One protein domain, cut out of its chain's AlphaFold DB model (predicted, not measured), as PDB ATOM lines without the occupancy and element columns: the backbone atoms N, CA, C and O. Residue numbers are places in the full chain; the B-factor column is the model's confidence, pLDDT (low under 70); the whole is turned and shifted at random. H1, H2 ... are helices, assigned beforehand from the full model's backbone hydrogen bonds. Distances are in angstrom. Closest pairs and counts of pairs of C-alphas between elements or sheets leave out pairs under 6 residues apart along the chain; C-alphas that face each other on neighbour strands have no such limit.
ATOM      1  N   LEU A  72     121.549 113.857 164.549       95.38
ATOM      2  CA  LEU A  72     121.047 113.213 163.345       95.38
ATOM      3  C   LEU A  72     119.733 113.874 162.920       95.38
ATOM      4  O   LEU A  72     119.041 114.488 163.740       95.38
ATOM      5  N   THR A  73     119.355 113.680 161.660       96.44
ATOM      6  CA  THR A  73     118.071 114.119 161.083       96.44
ATOM      7  C   THR A  73     116.880 113.622 161.900       96.44
ATOM      8  O   THR A  73     115.985 114.401 162.221       96.44
ATOM      9  N   SER A  74     116.912 112.362 162.345       94.81
ATOM     10  CA  SER A  74     115.868 111.754 163.180       94.81
ATOM     11  C   SER A  74     115.667 112.475 164.515       94.81
ATOM     12  O   SER A  74     114.533 112.639 164.959       94.81
ATOM     13  N   HIS A  75     116.745 112.965 165.140       95.94
ATOM     14  CA  HIS A  75     116.656 113.746 166.377       95.94
ATOM     15  C   HIS A  75     115.965 115.091 166.131       95.94
ATOM     16  O   HIS A  75     115.079 115.473 166.891       95.94
ATOM     17  N   LEU A  76     116.360 115.797 165.066       97.62
ATOM     18  CA  LEU A  76     115.809 117.105 164.714       97.62
ATOM     19  C   LEU A  76     114.322 117.015 164.356       97.62
ATOM     20  O   LEU A  76     113.516 117.768 164.900       97.62
ATOM     21  N   VAL A  77     113.954 116.076 163.485       97.38
ATOM     22  CA  VAL A  77     112.568 115.894 163.034       97.38
ATOM     23  C   VAL A  77     111.663 115.478 164.195       97.38
ATOM     24  O   VAL A  77     110.594 116.059 164.376       97.38
ATOM     25  N   ALA A  78     112.110 114.542 165.041       96.69
ATOM     26  CA  ALA A  78     111.359 114.158 166.235       96.69
ATOM     27  C   ALA A  78     111.189 115.326 167.213       96.69
ATOM     28  O   ALA A  78     110.109 115.509 167.778       96.69
ATOM     29  N   PHE A  79     112.243 116.128 167.398       97.81
ATOM     30  CA  PHE A  79     112.186 117.296 168.266       97.81
ATOM     31  C   PHE A  79     111.181 118.331 167.748       97.81
ATOM     32  O   PHE A  79     110.322 118.779 168.504       97.81
ATOM     33  N   ALA A  80     111.238 118.653 166.453       97.75
ATOM     34  CA  ALA A  80     110.316 119.577 165.798       97.75
ATOM     35  C   ALA A  80     108.854 119.131 165.938       97.75
ATOM     36  O   ALA A  80     108.015 119.898 166.413       97.75
ATOM     37  N   ALA A  81     108.562 117.873 165.596       96.94
ATOM     38  CA  ALA A  81     107.222 117.307 165.713       96.94
ATOM     39  C   ALA A  81     106.711 117.369 167.163       96.94
ATOM     40  O   ALA A  81     105.594 117.820 167.415       96.94
ATOM     41  N   PHE A  82     107.532 116.992 168.147       97.06
ATOM     42  CA  PHE A  82     107.108 117.017 169.547       97.06
ATOM     43  C   PHE A  82     106.892 118.442 170.090       97.06
ATOM     44  O   PHE A  82     105.975 118.663 170.883       97.06
ATOM     45  N   GLU A  83     107.676 119.432 169.652       97.19
ATOM     46  CA  GLU A  83     107.421 120.834 170.008       97.19
ATOM     47  C   GLU A  83     106.122 121.364 169.380       97.19
ATOM     48  O   GLU A  83     105.391 122.091 170.052       97.19
ATOM     49  N   ILE A  84     105.768 120.944 168.159       96.06
ATOM     50  CA  ILE A  84     104.454 121.245 167.557       96.06
ATOM     51  C   ILE A  84     103.330 120.618 168.389       96.06
ATOM     52  O   ILE A  84     102.361 121.298 168.725       96.06
ATOM     53  N   LEU A  85     103.483 119.352 168.795       95.69
ATOM     54  CA  LEU A  85     102.516 118.660 169.654       95.69
ATOM     55  C   LEU A  85     102.288 119.411 170.972       95.69
ATOM     56  O   LEU A  85     101.142 119.603 171.384       95.69
ATOM     57  N   LYS A  86     103.365 119.880 171.617       95.50
ATOM     58  CA  LYS A  86     103.296 120.723 172.823       95.50
ATOM     59  C   LYS A  86     102.590 122.048 172.549       95.50
ATOM     60  O   LYS A  86     101.750 122.460 173.349       95.50
ATOM     61  N   TYR A  87     102.920 122.704 171.437       94.56
ATOM     62  CA  TYR A  87     102.356 124.000 171.066       94.56
ATOM     63  C   TYR A  87     100.842 123.942 170.857       94.56
ATOM     64  O   TYR A  87     100.109 124.767 171.399       94.56
ATOM     65  N   GLN A  88     100.365 122.925 170.138       93.50
ATOM     66  CA  GLN A  88      98.941 122.735 169.852       93.50
ATOM     67  C   GLN A  88      98.131 122.289 171.083       93.50
ATOM     68  O   GLN A  88      96.905 122.396 171.100       93.50
ATOM     69  N   ASN A  89      98.798 121.829 172.147       94.69
ATOM     70  CA  ASN A  89      98.163 121.290 173.350       94.69
ATOM     71  C   ASN A  89      98.641 121.992 174.641       94.69
ATOM     72  O   ASN A  89      99.068 121.324 175.587       94.69
ATOM     73  N   PRO A  90      98.502 123.328 174.766       94.19
ATOM     74  CA  PRO A  90      99.129 124.111 175.840       94.19
ATOM     75  C   PRO A  90      98.568 123.832 177.244       94.19
ATOM     76  O   PRO A  90      99.130 124.277 178.243       94.19
ATOM     77  N   ARG A  91      97.431 123.130 177.338       95.75
ATOM     78  CA  ARG A  91      96.785 122.762 178.610       95.75
ATOM     79  C   ARG A  91      97.264 121.421 179.167       95.75
ATOM     80  O   ARG A  91      96.904 121.093 180.295       95.75
ATOM     81  N   LEU A  92      97.998 120.634 178.382       95.62
ATOM     82  CA  LEU A  92      98.466 119.314 178.787       95.62
ATOM     83  C   LEU A  92      99.886 119.397 179.339       95.62
ATOM     84  O   LEU A  92     100.746 120.089 178.801       95.62
ATOM     85  N   ASP A  93     100.126 118.657 180.416       95.62
ATOM     86  CA  ASP A  93     101.476 118.363 180.874       95.62
ATOM     87  C   ASP A  93     102.107 117.263 180.003       95.62
ATOM     88  O   ASP A  93     101.449 116.652 179.156       95.62
ATOM     89  N   LEU A  94     103.391 116.970 180.234       95.06
ATOM     90  CA  LEU A  94     104.102 115.923 179.496       95.06
ATOM     91  C   LEU A  94     103.345 114.585 179.523       95.06
ATOM     92  O   LEU A  94     103.192 113.937 178.493       95.06
ATOM     93  N   TYR A  95     102.825 114.176 180.683       95.81
ATOM     94  CA  TYR A  95     102.088 112.918 180.794       95.81
ATOM     95  C   TYR A  95     100.759 112.933 180.034       95.81
ATOM     96  O   TYR A  95     100.344 111.891 179.526       95.81
ATOM     97  N   GLY A  96     100.083 114.078 179.970       95.94
ATOM     98  CA  GLY A  96      98.906 114.299 179.141       95.94
ATOM     99  C   GLY A  96      99.222 114.130 177.660       95.94
ATOM    100  O   GLY A  96      98.555 113.339 177.000       95.94
ATOM    101  N   LEU A  97     100.279 114.785 177.171       95.88
ATOM    102  CA  LEU A  97     100.719 114.689 175.771       95.88
ATOM    103  C   LEU A  97     101.034 113.243 175.374       95.88
ATOM    104  O   LEU A  97     100.550 112.752 174.362       95.88
ATOM    105  N   LEU A  98     101.771 112.519 176.220       95.31
ATOM    106  CA  LEU A  98     102.148 111.120 175.977       95.31
ATOM    107  C   LEU A  98     100.973 110.124 176.017       95.31
ATOM    108  O   LEU A  98     101.176 108.941 175.728       95.31
ATOM    109  N   ARG A  99      99.782 110.564 176.437       94.75
ATOM    110  CA  ARG A  99      98.545 109.766 176.480       94.75
ATOM    111  C   ARG A  99      97.534 110.158 175.406       94.75
ATOM    112  O   ARG A  99      96.478 109.532 175.355       94.75
ATOM    113  N   LEU A 100      97.822 111.173 174.593       94.00
ATOM    114  CA  LEU A 100      96.973 111.509 173.459       94.00
ATOM    115  C   LEU A 100      96.880 110.312 172.491       94.00
ATOM    116  O   LEU A 100      97.879 109.602 172.322       94.00
ATOM    117  N   PRO A 101      95.707 110.073 171.879       91.94
ATOM    118  CA  PRO A 101      95.554 109.059 170.841       91.94
ATOM    119  C   PRO A 101      96.369 109.480 169.614       91.94
ATOM    120  O   PRO A 101      96.042 110.456 168.942       91.94
ATOM    121  N   ALA A 102      97.490 108.798 169.378       88.25
ATOM    122  CA  ALA A 102      98.435 109.175 168.329       88.25
ATOM    123  C   ALA A 102      97.862 108.940 166.917       88.25
ATOM    124  O   ALA A 102      98.162 109.689 165.994       88.25
ATOM    125  N   ASP A 103      96.954 107.971 166.786       83.00
ATOM    126  CA  ASP A 103      96.237 107.605 165.561       83.00
ATOM    127  C   ASP A 103      95.218 108.655 165.087       83.00
ATOM    128  O   ASP A 103      94.825 108.651 163.920       83.00
ATOM    129  N   GLU A 104      94.810 109.576 165.961       85.94
ATOM    130  CA  GLU A 104      93.906 110.685 165.624       85.94
ATOM    131  C   GLU A 104      94.651 111.999 165.337       85.94
ATOM    132  O   GLU A 104      94.022 113.018 165.040       85.94
ATOM    133  N   TYR A 105      95.983 111.999 165.419       90.69
ATOM    134  CA  TYR A 105      96.798 113.200 165.302       90.69
ATOM    135  C   TYR A 105      97.613 113.211 164.006       90.69
ATOM    136  O   TYR A 105      98.331 112.265 163.686       90.69
ATOM    137  N   PHE A 106      97.569 114.337 163.298       92.69
ATOM    138  CA  PHE A 106      98.398 114.601 162.125       92.69
ATOM    139  C   PHE A 106      99.263 115.838 162.364       92.69
ATOM    140  O   PHE A 106      98.816 116.827 162.944       92.69
ATOM    141  N   PHE A 107     100.509 115.789 161.902       93.69
ATOM    142  CA  PHE A 107     101.423 116.925 161.916       93.69
ATOM    143  C   PHE A 107     101.275 117.691 160.596       93.69
ATOM    144  O   PHE A 107     101.522 117.114 159.534       93.69
ATOM    145  N   PRO A 108     100.874 118.975 160.627       91.25
ATOM    146  CA  PRO A 108     100.816 119.794 159.422       91.25
ATOM    147  C   PRO A 108     102.200 119.928 158.768       91.25
ATOM    148  O   PRO A 108     103.175 120.261 159.441       91.25
ATOM    149  N   GLU A 109     102.281 119.678 157.459       91.06
ATOM    150  CA  GLU A 109     103.555 119.590 156.731       91.06
ATOM    151  C   GLU A 109     104.300 120.928 156.667       91.06
ATOM    152  O   GLU A 109     105.474 120.987 157.026       91.06
ATOM    153  N   GLU A 110     103.613 122.011 156.293       92.69
ATOM    154  CA  GLU A 110     104.228 123.343 156.217       92.69
ATOM    155  C   GLU A 110     104.720 123.830 157.597       92.69
ATOM    156  O   GLU A 110     105.900 124.178 157.716       92.69
ATOM    157  N   PRO A 111     103.920 123.748 158.684       93.94
ATOM    158  CA  PRO A 111     104.429 124.021 160.025       93.94
ATOM    159  C   PRO A 111     105.607 123.148 160.454       93.94
ATOM    160  O   PRO A 111     106.549 123.657 161.062       93.94
ATOM    161  N   LEU A 112     105.600 121.849 160.137       95.56
ATOM    162  CA  LEU A 112     106.728 120.967 160.443       95.56
ATOM    163  C   LEU A 112     107.999 121.421 159.727       95.56
ATOM    164  O   LEU A 112     109.049 121.541 160.360       95.56
ATOM    165  N   LYS A 113     107.898 121.714 158.431       96.31
ATOM    166  CA  LYS A 113     109.006 122.186 157.598       96.31
ATOM    167  C   LYS A 113     109.604 123.478 158.134       96.31
ATOM    168  O   LYS A 113     110.819 123.562 158.315       96.31
ATOM    169  N   GLU A 114     108.767 124.451 158.461       96.44
ATOM    170  CA  GLU A 114     109.205 125.740 158.990       96.44
ATOM    171  C   GLU A 114     109.861 125.606 160.378       96.44
ATOM    172  O   GLU A 114     110.931 126.168 160.621       96.44
ATOM    173  N   VAL A 115     109.307 124.785 161.278       97.56
ATOM    174  CA  VAL A 115     109.936 124.507 162.583       97.56
ATOM    175  C   VAL A 115     111.290 123.812 162.407       97.56
ATOM    176  O   VAL A 115     112.267 124.197 163.056       97.56
ATOM    177  N   VAL A 116     111.389 122.829 161.506       98.06
ATOM    178  CA  VAL A 116     112.657 122.155 161.179       98.06
ATOM    179  C   VAL A 116     113.686 123.151 160.641       98.06
ATOM    180  O   VAL A 116     114.838 123.101 161.071       98.06
ATOM    181  N   LEU A 117     113.297 124.082 159.763       97.62
ATOM    182  CA  LEU A 117     114.192 125.119 159.233       97.62
ATOM    183  C   LEU A 117     114.765 126.011 160.339       97.62
ATOM    184  O   LEU A 117     115.983 126.190 160.403       97.62
ATOM    185  N   GLN A 118     113.914 126.524 161.230       97.56
ATOM    186  CA  GLN A 118     114.341 127.402 162.326       97.56
ATOM    187  C   GLN A 118     115.286 126.689 163.300       97.56
ATOM    188  O   GLN A 118     116.295 127.247 163.742       97.56
ATOM    189  N   LEU A 119     114.978 125.434 163.630       98.12
ATOM    190  CA  LEU A 119     115.810 124.615 164.507       98.12
ATOM    191  C   LEU A 119     117.139 124.238 163.844       98.12
ATOM    192  O   LEU A 119     118.181 124.303 164.496       98.12
ATOM    193  N   ARG A 120     117.123 123.895 162.551       98.06
ATOM    194  CA  ARG A 120     118.329 123.628 161.758       98.06
ATOM    195  C   ARG A 120     119.251 124.840 161.730       98.06
ATOM    196  O   ARG A 120     120.448 124.686 161.941       98.06
ATOM    197  N   GLU A 121     118.715 126.036 161.499       97.81
ATOM    198  CA  GLU A 121     119.513 127.266 161.498       97.81
ATOM    199  C   GLU A 121     120.208 127.477 162.851       97.81
ATOM    200  O   GLU A 121     121.410 127.742 162.900       97.81
ATOM    201  N   ALA A 122     119.483 127.283 163.957       97.62
ATOM    202  CA  ALA A 122     120.060 127.365 165.296       97.62
ATOM    203  C   ALA A 122     121.151 126.304 165.529       97.62
ATOM    204  O   ALA A 122     122.201 126.622 166.084       97.62
ATOM    205  N   LEU A 123     120.936 125.066 165.078       97.44
ATOM    206  CA  LEU A 123     121.919 123.985 165.179       97.44
ATOM    207  C   LEU A 123     123.197 124.283 164.385       97.44
ATOM    208  O   LEU A 123     124.290 124.078 164.906       97.44
ATOM    209  N   ILE A 124     123.079 124.816 163.167       97.31
ATOM    210  CA  ILE A 124     124.233 125.201 162.339       97.31
ATOM    211  C   ILE A 124     125.046 126.308 163.024       97.31
ATOM    212  O   ILE A 124     126.273 126.255 163.034       97.31
ATOM    213  N   GLN A 125     124.386 127.292 163.644       96.94
ATOM    214  CA  GLN A 125     125.080 128.329 164.422       96.94
ATOM    215  C   GLN A 125     125.849 127.732 165.613       96.94
ATOM    216  O   GLN A 125     126.974 128.146 165.890       96.94
ATOM    217  N   MET A 126     125.270 126.743 166.297       95.81
ATOM    218  CA  MET A 126     125.928 126.043 167.408       95.81
ATOM    219  C   MET A 126     127.117 125.196 166.942       95.81
ATOM    220  O   MET A 126     128.143 125.150 167.618       95.81
ATOM    221  N   GLU A 127     127.015 124.553 165.778       95.75
ATOM    222  CA  GLU A 127     128.124 123.801 165.183       95.75
ATOM    223  C   GLU A 127     129.291 124.725 164.812       95.75
ATOM    224  O   GLU A 127     130.441 124.434 165.141       95.75
ATOM    225  N   GLN A 128     129.001 125.885 164.215       96.12
ATOM    226  CA  GLN A 128     130.008 126.913 163.919       96.12
ATOM    227  C   GLN A 128     130.703 127.432 165.186       96.12
ATOM    228  O   GLN A 128     131.889 127.762 165.147       96.12
ATOM    229  N   ALA A 129     129.989 127.469 166.314       95.62
ATOM    230  CA  ALA A 129     130.532 127.804 167.630       95.62
ATOM    231  C   ALA A 129     131.238 126.623 168.334       95.62
ATOM    232  O   ALA A 129     131.710 126.777 169.460       95.62
ATOM    233  N   GLN A 130     131.337 125.452 167.690       92.75
ATOM    234  CA  GLN A 130     131.912 124.217 168.243       92.75
ATOM    235  C   GLN A 130     131.207 123.720 169.521       92.75
ATOM    236  O   GLN A 130     131.815 123.078 170.383       92.75
ATOM    237  N   GLU A 131     129.913 124.014 169.653       93.25
ATOM    238  CA  GLU A 131     129.085 123.605 170.794       93.25
ATOM    239  C   GLU A 131     128.395 122.251 170.579       93.25
ATOM    240  O   GLU A 131     127.894 121.659 171.536       93.25
ATOM    241  N   ILE A 132     128.361 121.767 169.334       94.50
ATOM    242  CA  ILE A 132     127.708 120.523 168.914       94.50
ATOM    243  C   ILE A 132     128.323 120.016 167.602       94.50
ATOM    244  O   ILE A 132     128.991 120.777 166.901       94.50
ATOM    245  N   LYS A 133     128.074 118.751 167.249       94.94
ATOM    246  CA  LYS A 133     128.388 118.182 165.929       94.94
ATOM    247  C   LYS A 133     127.095 117.807 165.210       94.94
ATOM    248  O   LYS A 133     126.190 117.255 165.844       94.94
ATOM    249  N   LEU A 134     127.005 118.047 163.908       96.06
ATOM    250  CA  LEU A 134     125.864 117.639 163.087       96.06
ATOM    251  C   LEU A 134     126.272 116.531 162.114       96.06
ATOM    252  O   LEU A 134     127.441 116.372 161.765       96.06
ATOM    253  N   SER A 135     125.305 115.717 161.699       95.69
ATOM    254  CA  SER A 135     125.497 114.812 160.569       95.69
ATOM    255  C   SER A 135     125.386 115.580 159.251       95.69
ATOM    256  O   SER A 135     124.653 116.563 159.161       95.69
ATOM    257  N   GLU A 136     126.072 115.120 158.202       94.44
ATOM    258  CA  GLU A 136     126.097 115.806 156.898       94.44
ATOM    259  C   GLU A 136     124.690 116.034 156.316       94.44
ATOM    260  O   GLU A 136     124.423 117.053 155.679       94.44
ATOM    261  N   GLN A 137     123.764 115.114 156.597       96.25
ATOM    262  CA  GLN A 137     122.370 115.154 156.153       96.25
ATOM    263  C   GLN A 137     121.593 116.355 156.707       96.25
ATOM    264  O   GLN A 137     120.611 116.780 156.101       96.25
ATOM    265  N   LEU A 138     122.032 116.958 157.820       96.75
ATOM    266  CA  LEU A 138     121.422 118.192 158.324       96.75
ATOM    267  C   LEU A 138     121.606 119.370 157.360       96.75
ATOM    268  O   LEU A 138     120.848 120.332 157.445       96.75
ATOM    269  N   HIS A 139     122.563 119.304 156.433       95.75
ATOM    270  CA  HIS A 139     122.805 120.348 155.436       95.75
ATOM    271  C   HIS A 139     122.073 120.106 154.110       95.75
ATOM    272  O   HIS A 139     122.209 120.908 153.187       95.75
ATOM    273  N   TRP A 140     121.307 119.018 153.993       97.62
ATOM    274  CA  TRP A 140     120.505 118.737 152.805       97.62
ATOM    275  C   TRP A 140     119.322 119.696 152.661       97.62
ATOM    276  O   TRP A 140     118.987 120.466 153.567       97.62
ATOM    277  N   GLU A 141     118.662 119.628 151.505       97.38
ATOM    278  CA  GLU A 141     117.374 120.286 151.317       97.38
ATOM    279  C   GLU A 141     116.362 119.792 152.351       97.38
ATOM    280  O   GLU A 141     116.346 118.618 152.718       97.38
ATOM    281  N   VAL A 142     115.526 120.706 152.845       96.62
ATOM    282  CA  VAL A 142     114.699 120.446 154.034       96.62
ATOM    283  C   VAL A 142     113.746 119.266 153.847       96.62
ATOM    284  O   VAL A 142     113.599 118.464 154.762       96.62
ATOM    285  N   ASP A 143     113.170 119.105 152.657       95.69
ATOM    286  CA  ASP A 143     112.266 117.988 152.377       95.69
ATOM    287  C   ASP A 143     113.023 116.651 152.423       95.69
ATOM    288  O   ASP A 143     112.566 115.692 153.035       95.69
ATOM    289  N   GLN A 144     114.238 116.606 151.865       96.62
ATOM    290  CA  GLN A 144     115.094 115.415 151.911       96.62
ATOM    291  C   GLN A 144     115.545 115.091 153.337       96.62
ATOM    292  O   GLN A 144     115.561 113.927 153.724       96.62
ATOM    293  N   LEU A 145     115.883 116.114 154.123       96.62
ATOM    294  CA  LEU A 145     116.242 115.987 155.534       96.62
ATOM    295  C   LEU A 145     115.086 115.404 156.354       96.62
ATOM    296  O   LEU A 145     115.316 114.535 157.196       96.62
ATOM    297  N   ILE A 146     113.858 115.878 156.126       96.44
ATOM    298  CA  ILE A 146     112.669 115.406 156.843       96.44
ATOM    299  C   ILE A 146     112.401 113.935 156.525       96.44
ATOM    300  O   ILE A 146     112.223 113.143 157.451       96.44
ATOM    301  N   GLU A 147     112.445 113.554 155.247       94.94
ATOM    302  CA  GLU A 147     112.285 112.153 154.839       94.94
ATOM    303  C   GLU A 147     113.390 111.254 155.399       94.94
ATOM    304  O   GLU A 147     113.108 110.184 155.941       94.94
ATOM    305  N   ASP A 148     114.648 111.699 155.337       94.81
ATOM    306  CA  ASP A 148     115.774 110.979 155.930       94.81
ATOM    307  C   ASP A 148     115.567 110.783 157.438       94.81
ATOM    308  O   ASP A 148     115.705 109.668 157.946       94.81
ATOM    309  N   GLY A 149     115.143 111.830 158.148       93.88
ATOM    310  CA  GLY A 149     114.848 111.766 159.574       93.88
ATOM    311  C   GLY A 149     113.741 110.770 159.907       93.88
ATOM    312  O   GLY A 149     113.931 109.949 160.805       93.88
ATOM    313  N   MET A 150     112.627 110.790 159.170       93.31
ATOM    314  CA  MET A 150     111.522 109.837 159.346       93.31
ATOM    315  C   MET A 150     111.945 108.400 159.038       93.31
ATOM    316  O   MET A 150     111.644 107.501 159.813       93.31
ATOM    317  N   SER A 151     112.721 108.170 157.978       91.00
ATOM    318  CA  SER A 151     113.201 106.821 157.639       91.00
ATOM    319  C   SER A 151     114.145 106.220 158.690       91.00
ATOM    320  O   SER A 151     114.245 105.001 158.823       91.00
ATOM    321  N   HIS A 152     114.840 107.066 159.459       88.31
ATOM    322  CA  HIS A 152     115.750 106.625 160.514       88.31
ATOM    323  C   HIS A 152     115.079 106.469 161.882       88.31
ATOM    324  O   HIS A 152     115.667 105.896 162.809       88.31
ATOM    325  N   LEU A 153     113.851 106.960 162.014       83.19
ATOM    326  CA  LEU A 153     113.026 106.816 163.196       83.19
ATOM    327  C   LEU A 153     112.408 105.411 163.241       83.19
ATOM    328  O   LEU A 153     111.829 104.929 162.281       83.19
ATOM    329  N   GLY A 154     112.514 104.728 164.384       68.50
ATOM    330  CA  GLY A 154     111.826 103.443 164.576       68.50
ATOM    331  C   GLY A 154     112.522 102.205 163.991       68.50
ATOM    332  O   GLY A 154     111.989 101.115 164.148       68.50
ATOM    333  N   ASN A 155     113.747 102.315 163.460       66.50
ATOM    334  CA  ASN A 155     114.530 101.192 162.896       66.50
ATOM    335  C   ASN A 155     114.675  99.934 163.790       66.50
ATOM    336  O   ASN A 155     115.036  98.866 163.300       66.50
ATOM    337  N   TYR A 156     114.416 100.043 165.097       60.12
ATOM    338  CA  TYR A 156     114.521  98.948 166.068       60.12
ATOM    339  C   TYR A 156     113.196  98.597 166.767       60.12
ATOM    340  O   TYR A 156     113.183  97.771 167.682       60.12
ATOM    341  N   HIS A 157     112.079  99.216 166.372       61.94
ATOM    342  CA  HIS A 157     110.779  99.053 167.024       61.94
ATOM    343  C   HIS A 157     109.685  98.697 166.013       61.94
ATOM    344  O   HIS A 157     109.720  99.114 164.868       61.94
ATOM    345  N   LEU A 158     108.676  97.945 166.465       65.12
ATOM    346  CA  LEU A 158     107.488  97.586 165.672       65.12
ATOM    347  C   LEU A 158     106.546  98.775 165.390       65.12
ATOM    348  O   LEU A 158     105.549  98.594 164.704       65.12
ATOM    349  N   THR A 159     106.819  99.948 165.967       75.62
ATOM    350  CA  THR A 159     105.977 101.150 165.907       75.62
ATOM    351  C   THR A 159     106.791 102.322 165.400       75.62
ATOM    352  O   THR A 159     107.899 102.550 165.906       75.62
ATOM    353  N   GLU A 160     106.220 103.093 164.483       83.00
ATOM    354  CA  GLU A 160     106.906 104.198 163.823       83.00
ATOM    355  C   GLU A 160     106.575 105.515 164.543       83.00
ATOM    356  O   GLU A 160     105.411 105.915 164.636       83.00
ATOM    357  N   PRO A 161     107.570 106.207 165.129       87.00
ATOM    358  CA  PRO A 161     107.286 107.412 165.898       87.00
ATOM    359  C   PRO A 161     106.964 108.611 165.002       87.00
ATOM    360  O   PRO A 161     106.344 109.549 165.495       87.00
ATOM    361  N   LEU A 162     107.353 108.596 163.725       91.31
ATOM    362  CA  LEU A 162     106.902 109.558 162.726       91.31
ATOM    363  C   LEU A 162     107.022 108.944 161.327       91.31
ATOM    364  O   LEU A 162     108.090 108.434 160.996       91.31
ATOM    365  N   TYR A 163     105.960 108.994 160.528       91.19
ATOM    366  CA  TYR A 163     105.934 108.450 159.166       91.19
ATOM    367  C   TYR A 163     104.851 109.114 158.316       91.19
ATOM    368  O   TYR A 163     104.004 109.846 158.832       91.19
ATOM    369  N   ARG A 164     104.864 108.848 157.004       91.31
ATOM    370  CA  ARG A 164     103.789 109.262 156.097       91.31
ATOM    371  C   ARG A 164     102.752 108.166 155.920       91.31
ATOM    372  O   ARG A 164     103.080 107.045 155.530       91.31
ATOM    373  N   ASP A 165     101.490 108.503 156.150       90.94
ATOM    374  CA  ASP A 165     100.375 107.597 155.899       90.94
ATOM    375  C   ASP A 165     100.086 107.439 154.389       90.94
ATOM    376  O   ASP A 165     100.698 108.063 153.518       90.94
ATOM    377  N   LYS A 166      99.086 106.617 154.045       89.31
ATOM    378  CA  LYS A 166      98.680 106.390 152.643       89.31
ATOM    379  C   LYS A 166      98.132 107.639 151.940       89.31
ATOM    380  O   LYS A 166      97.997 107.622 150.719       89.31
ATOM    381  N   LYS A 167      97.758 108.677 152.689       89.69
ATOM    382  CA  LYS A 167      97.278 109.965 152.175       89.69
ATOM    383  C   LYS A 167      98.409 110.995 152.079       89.69
ATOM    384  O   LYS A 167      98.145 112.113 151.647       89.69
ATOM    385  N   GLY A 168      99.637 110.626 152.452       89.06
ATOM    386  CA  GLY A 168     100.811 111.497 152.460       89.06
ATOM    387  C   GLY A 168     100.935 112.373 153.708       89.06
ATOM    388  O   GLY A 168     101.822 113.223 153.749       89.06
ATOM    389  N   GLN A 169     100.078 112.179 154.713       92.19
ATOM    390  CA  GLN A 169     100.069 112.965 155.947       92.19
ATOM    391  C   GLN A 169     101.141 112.464 156.908       92.19
ATOM    392  O   GLN A 169     101.338 111.257 157.037       92.19
ATOM    393  N   VAL A 170     101.797 113.385 157.613       93.69
ATOM    394  CA  VAL A 170     102.768 113.038 158.653       93.69
ATOM    395  C   VAL A 170     102.020 112.668 159.934       93.69
ATOM    396  O   VAL A 170     101.270 113.478 160.479       93.69
ATOM    397  N   VAL A 171     102.220 111.448 160.420       93.88
ATOM    398  CA  VAL A 171     101.520 110.863 161.575       93.88
ATOM    399  C   VAL A 171     102.504 110.161 162.514       93.88
ATOM    400  O   VAL A 171     103.674 109.980 162.176       93.88
ATOM    401  N   SER A 172     102.049 109.780 163.709       93.12
ATOM    402  CA  SER A 172     102.845 109.051 164.705       93.12
ATOM    403  C   SER A 172     102.037 107.894 165.280       93.12
ATOM    404  O   SER A 172     100.876 108.080 165.624       93.12
ATOM    405  N   ASP A 173     102.656 106.731 165.485       90.44
ATOM    406  CA  ASP A 173     102.012 105.636 166.225       90.44
ATOM    407  C   ASP A 173     102.212 105.760 167.743       90.44
ATOM    408  O   ASP A 173     101.528 105.105 168.534       90.44
ATOM    409  N   ASN A 174     103.219 106.525 168.185       91.69
ATOM    410  CA  ASN A 174     103.664 106.487 169.573       91.69
ATOM    411  C   ASN A 174     104.419 107.750 170.005       91.69
ATOM    412  O   ASN A 174     105.641 107.860 169.852       91.69
ATOM    413  N   PHE A 175     103.716 108.647 170.699       94.38
ATOM    414  CA  PHE A 175     104.313 109.862 171.252       94.38
ATOM    415  C   PHE A 175     105.389 109.620 172.314       94.38
ATOM    416  O   PHE A 175     106.255 110.472 172.493       94.38
ATOM    417  N   LYS A 176     105.407 108.467 172.998       93.50
ATOM    418  CA  LYS A 176     106.498 108.135 173.936       93.50
ATOM    419  C   LYS A 176     107.791 107.858 173.194       93.50
ATOM    420  O   LYS A 176     108.853 108.281 173.645       93.50
ATOM    421  N   LEU A 177     107.700 107.153 172.069       92.06
ATOM    422  CA  LEU A 177     108.866 106.889 171.241       92.06
ATOM    423  C   LEU A 177     109.315 108.165 170.521       92.06
ATOM    424  O   LEU A 177     110.508 108.443 170.494       92.06
ATOM    425  N   LEU A 178     108.381 108.992 170.044       94.06
ATOM    426  CA  LEU A 178     108.702 110.321 169.515       94.06
ATOM    427  C   LEU A 178     109.446 111.177 170.558       94.06
ATOM    428  O   LEU A 178     110.508 111.724 170.267       94.06
ATOM    429  N   TYR A 179     108.946 111.207 171.798       95.12
ATOM    430  CA  TYR A 179     109.589 111.909 172.910       95.12
ATOM    431  C   TYR A 179     110.987 111.366 173.233       95.12
ATOM    432  O   TYR A 179     111.904 112.122 173.540       95.12
ATOM    433  N   PHE A 180     111.187 110.048 173.136       93.44
ATOM    434  CA  PHE A 180     112.501 109.438 173.332       93.44
ATOM    435  C   PHE A 180     113.554 110.004 172.365       93.44
ATOM    436  O   PHE A 180     114.647 110.353 172.813       93.44
ATOM    437  N   TYR A 181     113.227 110.157 171.076       93.12
ATOM    438  CA  TYR A 181     114.139 110.768 170.099       93.12
ATOM    439  C   TYR A 181     114.282 112.284 170.299       93.12
ATOM    440  O   TYR A 181     115.395 112.806 170.197       93.12
ATOM    441  N   HIS A 182     113.196 112.977 170.655       94.88
ATOM    442  CA  HIS A 182     113.210 114.403 171.022       94.88
ATOM    443  C   HIS A 182     114.202 114.699 172.162       94.88
ATOM    444  O   HIS A 182     114.975 115.654 172.063       94.88
ATOM    445  N   ASN A 183     114.296 113.833 173.181       93.94
ATOM    446  CA  ASN A 183     115.184 114.035 174.338       93.94
ATOM    447  C   ASN A 183     116.667 114.201 173.972       93.94
ATOM    448  O   ASN A 183     117.444 114.732 174.771       93.94
ATOM    449  N   ARG A 184     117.088 113.786 172.769       92.75
ATOM    450  CA  ARG A 184     118.464 114.001 172.310       92.75
ATOM    451  C   ARG A 184     118.811 115.480 172.145       92.75
ATOM    452  O   ARG A 184     119.994 115.810 172.200       92.75
ATOM    453  N   LEU A 185     117.807 116.345 171.976       95.25
ATOM    454  CA  LEU A 185     117.961 117.782 171.759       95.25
ATOM    455  C   LEU A 185     117.436 118.673 172.905       95.25
ATOM    456  O   LEU A 185     117.718 119.871 172.919       95.25
ATOM    457  N   GLU A 186     116.754 118.110 173.907       91.75
ATOM    458  CA  GLU A 186     116.137 118.868 175.017       91.75
ATOM    459  C   GLU A 186     117.131 119.777 175.763       91.75
ATOM    460  O   GLU A 186     116.839 120.917 176.126       91.75
ATOM    461  N   ASN A 187     118.366 119.304 175.930       88.75
ATOM    462  CA  ASN A 187     119.387 119.987 176.720       88.75
ATOM    463  C   ASN A 187     120.014 121.218 176.039       88.75
ATOM    464  O   ASN A 187     120.825 121.894 176.668       88.75
ATOM    465  N   TYR A 188     119.659 121.538 174.793       92.56
ATOM    466  CA  TYR A 188     120.230 122.682 174.067       92.56
ATOM    467  C   TYR A 188     119.350 123.938 174.121       92.56
ATOM    468  O   TYR A 188     119.769 125.013 173.699       92.56
ATOM    469  N   GLY A 189     118.134 123.849 174.673       93.88
ATOM    470  CA  GLY A 189     117.250 125.012 174.785       93.88
ATOM    471  C   GLY A 189     116.707 125.518 173.440       93.88
ATOM    472  O   GLY A 189     116.350 126.697 173.332       93.88
ATOM    473  N   LEU A 190     116.668 124.647 172.425       95.25
ATOM    474  CA  LEU A 190     116.259 124.956 171.052       95.25
ATOM    475  C   LEU A 190     114.782 125.351 170.932       95.25
ATOM    476  O   LEU A 190     114.440 126.159 170.075       95.25
ATOM    477  N   GLN A 191     113.915 124.886 171.831       94.19
ATOM    478  CA  GLN A 191     112.494 125.243 171.874       94.19
ATOM    479  C   GLN A 191     112.255 126.762 171.939       94.19
ATOM    480  O   GLN A 191     111.253 127.264 171.442       94.19
ATOM    481  N   ARG A 192     113.203 127.525 172.506       94.69
ATOM    482  CA  ARG A 192     113.129 128.997 172.585       94.69
ATOM    483  C   ARG A 192     113.435 129.699 171.259       94.69
ATOM    484  O   ARG A 192     113.263 130.911 171.168       94.69
ATOM    485  N   LYS A 193     113.955 128.972 170.269       94.69
ATOM    486  CA  LYS A 193     114.301 129.500 168.944       94.69
ATOM    487  C   LYS A 193     113.118 129.457 167.977       94.69
ATOM    488  O   LYS A 193     113.170 130.149 166.967       94.69
ATOM    489  N   ILE A 194     112.063 128.711 168.311       95.81
ATOM    490  CA  ILE A 194     110.878 128.556 167.468       95.81
ATOM    491  C   ILE A 194     109.984 129.798 167.577       95.81
ATOM    492  O   ILE A 194     109.562 130.203 168.665       95.81
ATOM    493  N   LYS A 195     109.678 130.411 166.436       94.50
ATOM    494  CA  LYS A 195     108.863 131.622 166.294       94.50
ATOM    495  C   LYS A 195     107.431 131.265 165.900       94.50
ATOM    496  O   LYS A 195     107.014 131.458 164.763       94.50
ATOM    497  N   TRP A 196     106.646 130.827 166.878       91.50
ATOM    498  CA  TRP A 196     105.275 130.351 166.655       91.50
ATOM    499  C   TRP A 196     104.322 131.357 165.993       91.50
ATOM    500  O   TRP A 196     103.515 130.978 165.157       91.50
ATOM    501  N   LYS A 197     104.467 132.658 166.272       78.81
ATOM    502  CA  LYS A 197     103.614 133.700 165.665       78.81
ATOM    503  C   LYS A 197     103.701 133.768 164.138       78.81
ATOM    504  O   LYS A 197     102.781 134.268 163.506       78.81
ATOM    505  N   GLN A 198     104.820 133.338 163.551       74.25
ATOM    506  CA  GLN A 198     104.985 133.317 162.095       74.25
ATOM    507  C   GLN A 198     104.209 132.155 161.459       74.25
ATOM    508  O   GLN A 198     103.738 132.297 160.339       74.25
ATOM    509  N   LEU A 199     104.020 131.065 162.209       74.44
ATOM    510  CA  LEU A 199     103.271 129.879 161.795       74.44
ATOM    511  C   LEU A 199     101.756 130.119 161.851       74.44
ATOM    512  O   LEU A 199     101.039 129.770 160.923       74.44
ATOM    513  N   GLU A 200     101.268 130.791 162.898       67.25
ATOM    514  CA  GLU A 200      99.837 131.116 163.041       67.25
ATOM    515  C   GLU A 200      99.318 132.046 161.934       67.25
ATOM    516  O   GLU A 200      98.166 131.947 161.527       67.25
ATOM    517  N   LEU A 201     100.168 132.946 161.427       54.72
ATOM    518  CA  LEU A 201      99.816 133.840 160.320       54.72
ATOM    519  C   LEU A 201      99.642 133.087 158.990       54.72
ATOM    520  O   LEU A 201      98.896 133.560 158.143       54.72
ATOM    521  N   GLN A 202     100.292 131.931 158.823       49.06
ATOM    522  CA  GLN A 202     100.186 131.092 157.625       49.06
ATOM    523  C   GLN A 202      98.976 130.151 157.660       49.06
ATOM    524  O   GLN A 202      98.468 129.794 156.607       49.06
ATOM    525  N   GLU A 203      98.478 129.767 158.841       49.75
ATOM    526  CA  GLU A 203      97.230 128.989 158.966       49.75
ATOM    527  C   GLU A 203      95.964 129.837 158.723       49.75
ATOM    528  O   GLU A 203      94.868 129.292 158.586       49.75
ATOM    529  N   MET A 204      96.095 131.170 158.698       42.00
ATOM    530  CA  MET A 204      94.992 132.121 158.502       42.00
ATOM    531  C   MET A 204      94.834 132.629 157.054       42.00
ATOM    532  O   MET A 204      93.863 133.345 156.788       42.00
TER     533      MET A 204
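This is residues 72 to 204 of the 205 residues of the protein "Glycerol acyltransferase" of Saprospiraceae bacterium (UniProt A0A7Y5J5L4). The longest helix, H3, crosses one side of H1, which runs through the middle of the domain; H6 crosses the opposite side of H1, and H5 crosses the beginning of H1 and also packs on H3. The short helices H2, H4, H7 and H8 lie round this crossed core, with a long looping stretch, residues 153 to 174, between H5 and H6. The printed part has 133 residues, with eight named helices, H1 to H8 in order, and no named strand: all helix. It is compact, with a radius of gyration of the C-alphas of 14.1 A and spans of 40 by 35 by 28 A.

H3, residues 109 to 128, is 28.4 A long and starts at C-alpha 109 (103.555, 119.590, 156.731). H1, residues 73 to 88, is 22.7 A long and starts at C-alpha 73 (118.071, 114.119, 161.083). H5 spans residues 142 to 152, 15.3 A, and H6 residues 175 to 182, 10.0 A. H2 is residues 94 to 97, H4 136 to 139, H7 190 to 193 and H8 196 to 200.

H3, with residues 112 to 120 alone, touches H1 at a steep tilt of 55 degrees, opposite ways; the closest C-alphas, of Ala 80 and Val 116, are 5.8 A apart. H5 touches H3, about perpendicular at 90 degrees, with C-alphas 113 and 142 closest at 6.9 A. H7 touches H3, closest at C-alphas 119 and 190, 6.6 A. H6 touches H1, closest at C-alphas 79 and 182, 4.1 A; H3 and H6 are apart. H4 touches H5, C-alphas 137 and 145 closest at 6.2 A. H2 is near H6, and H8 near H3. In H1, H3, H5, H6 and H8 every O i to N i+4 pair is within hydrogen-bond range; H2, H4 and H7 are too short for one.

The C-alphas farthest apart, of Ala 129 and Lys 166, are 41.2 A apart. The printed part has no cut. The links H2 to H3 and H5 to H6 are long. The pLDDT is under 70 at residues 154 to 158 and 200 to 204.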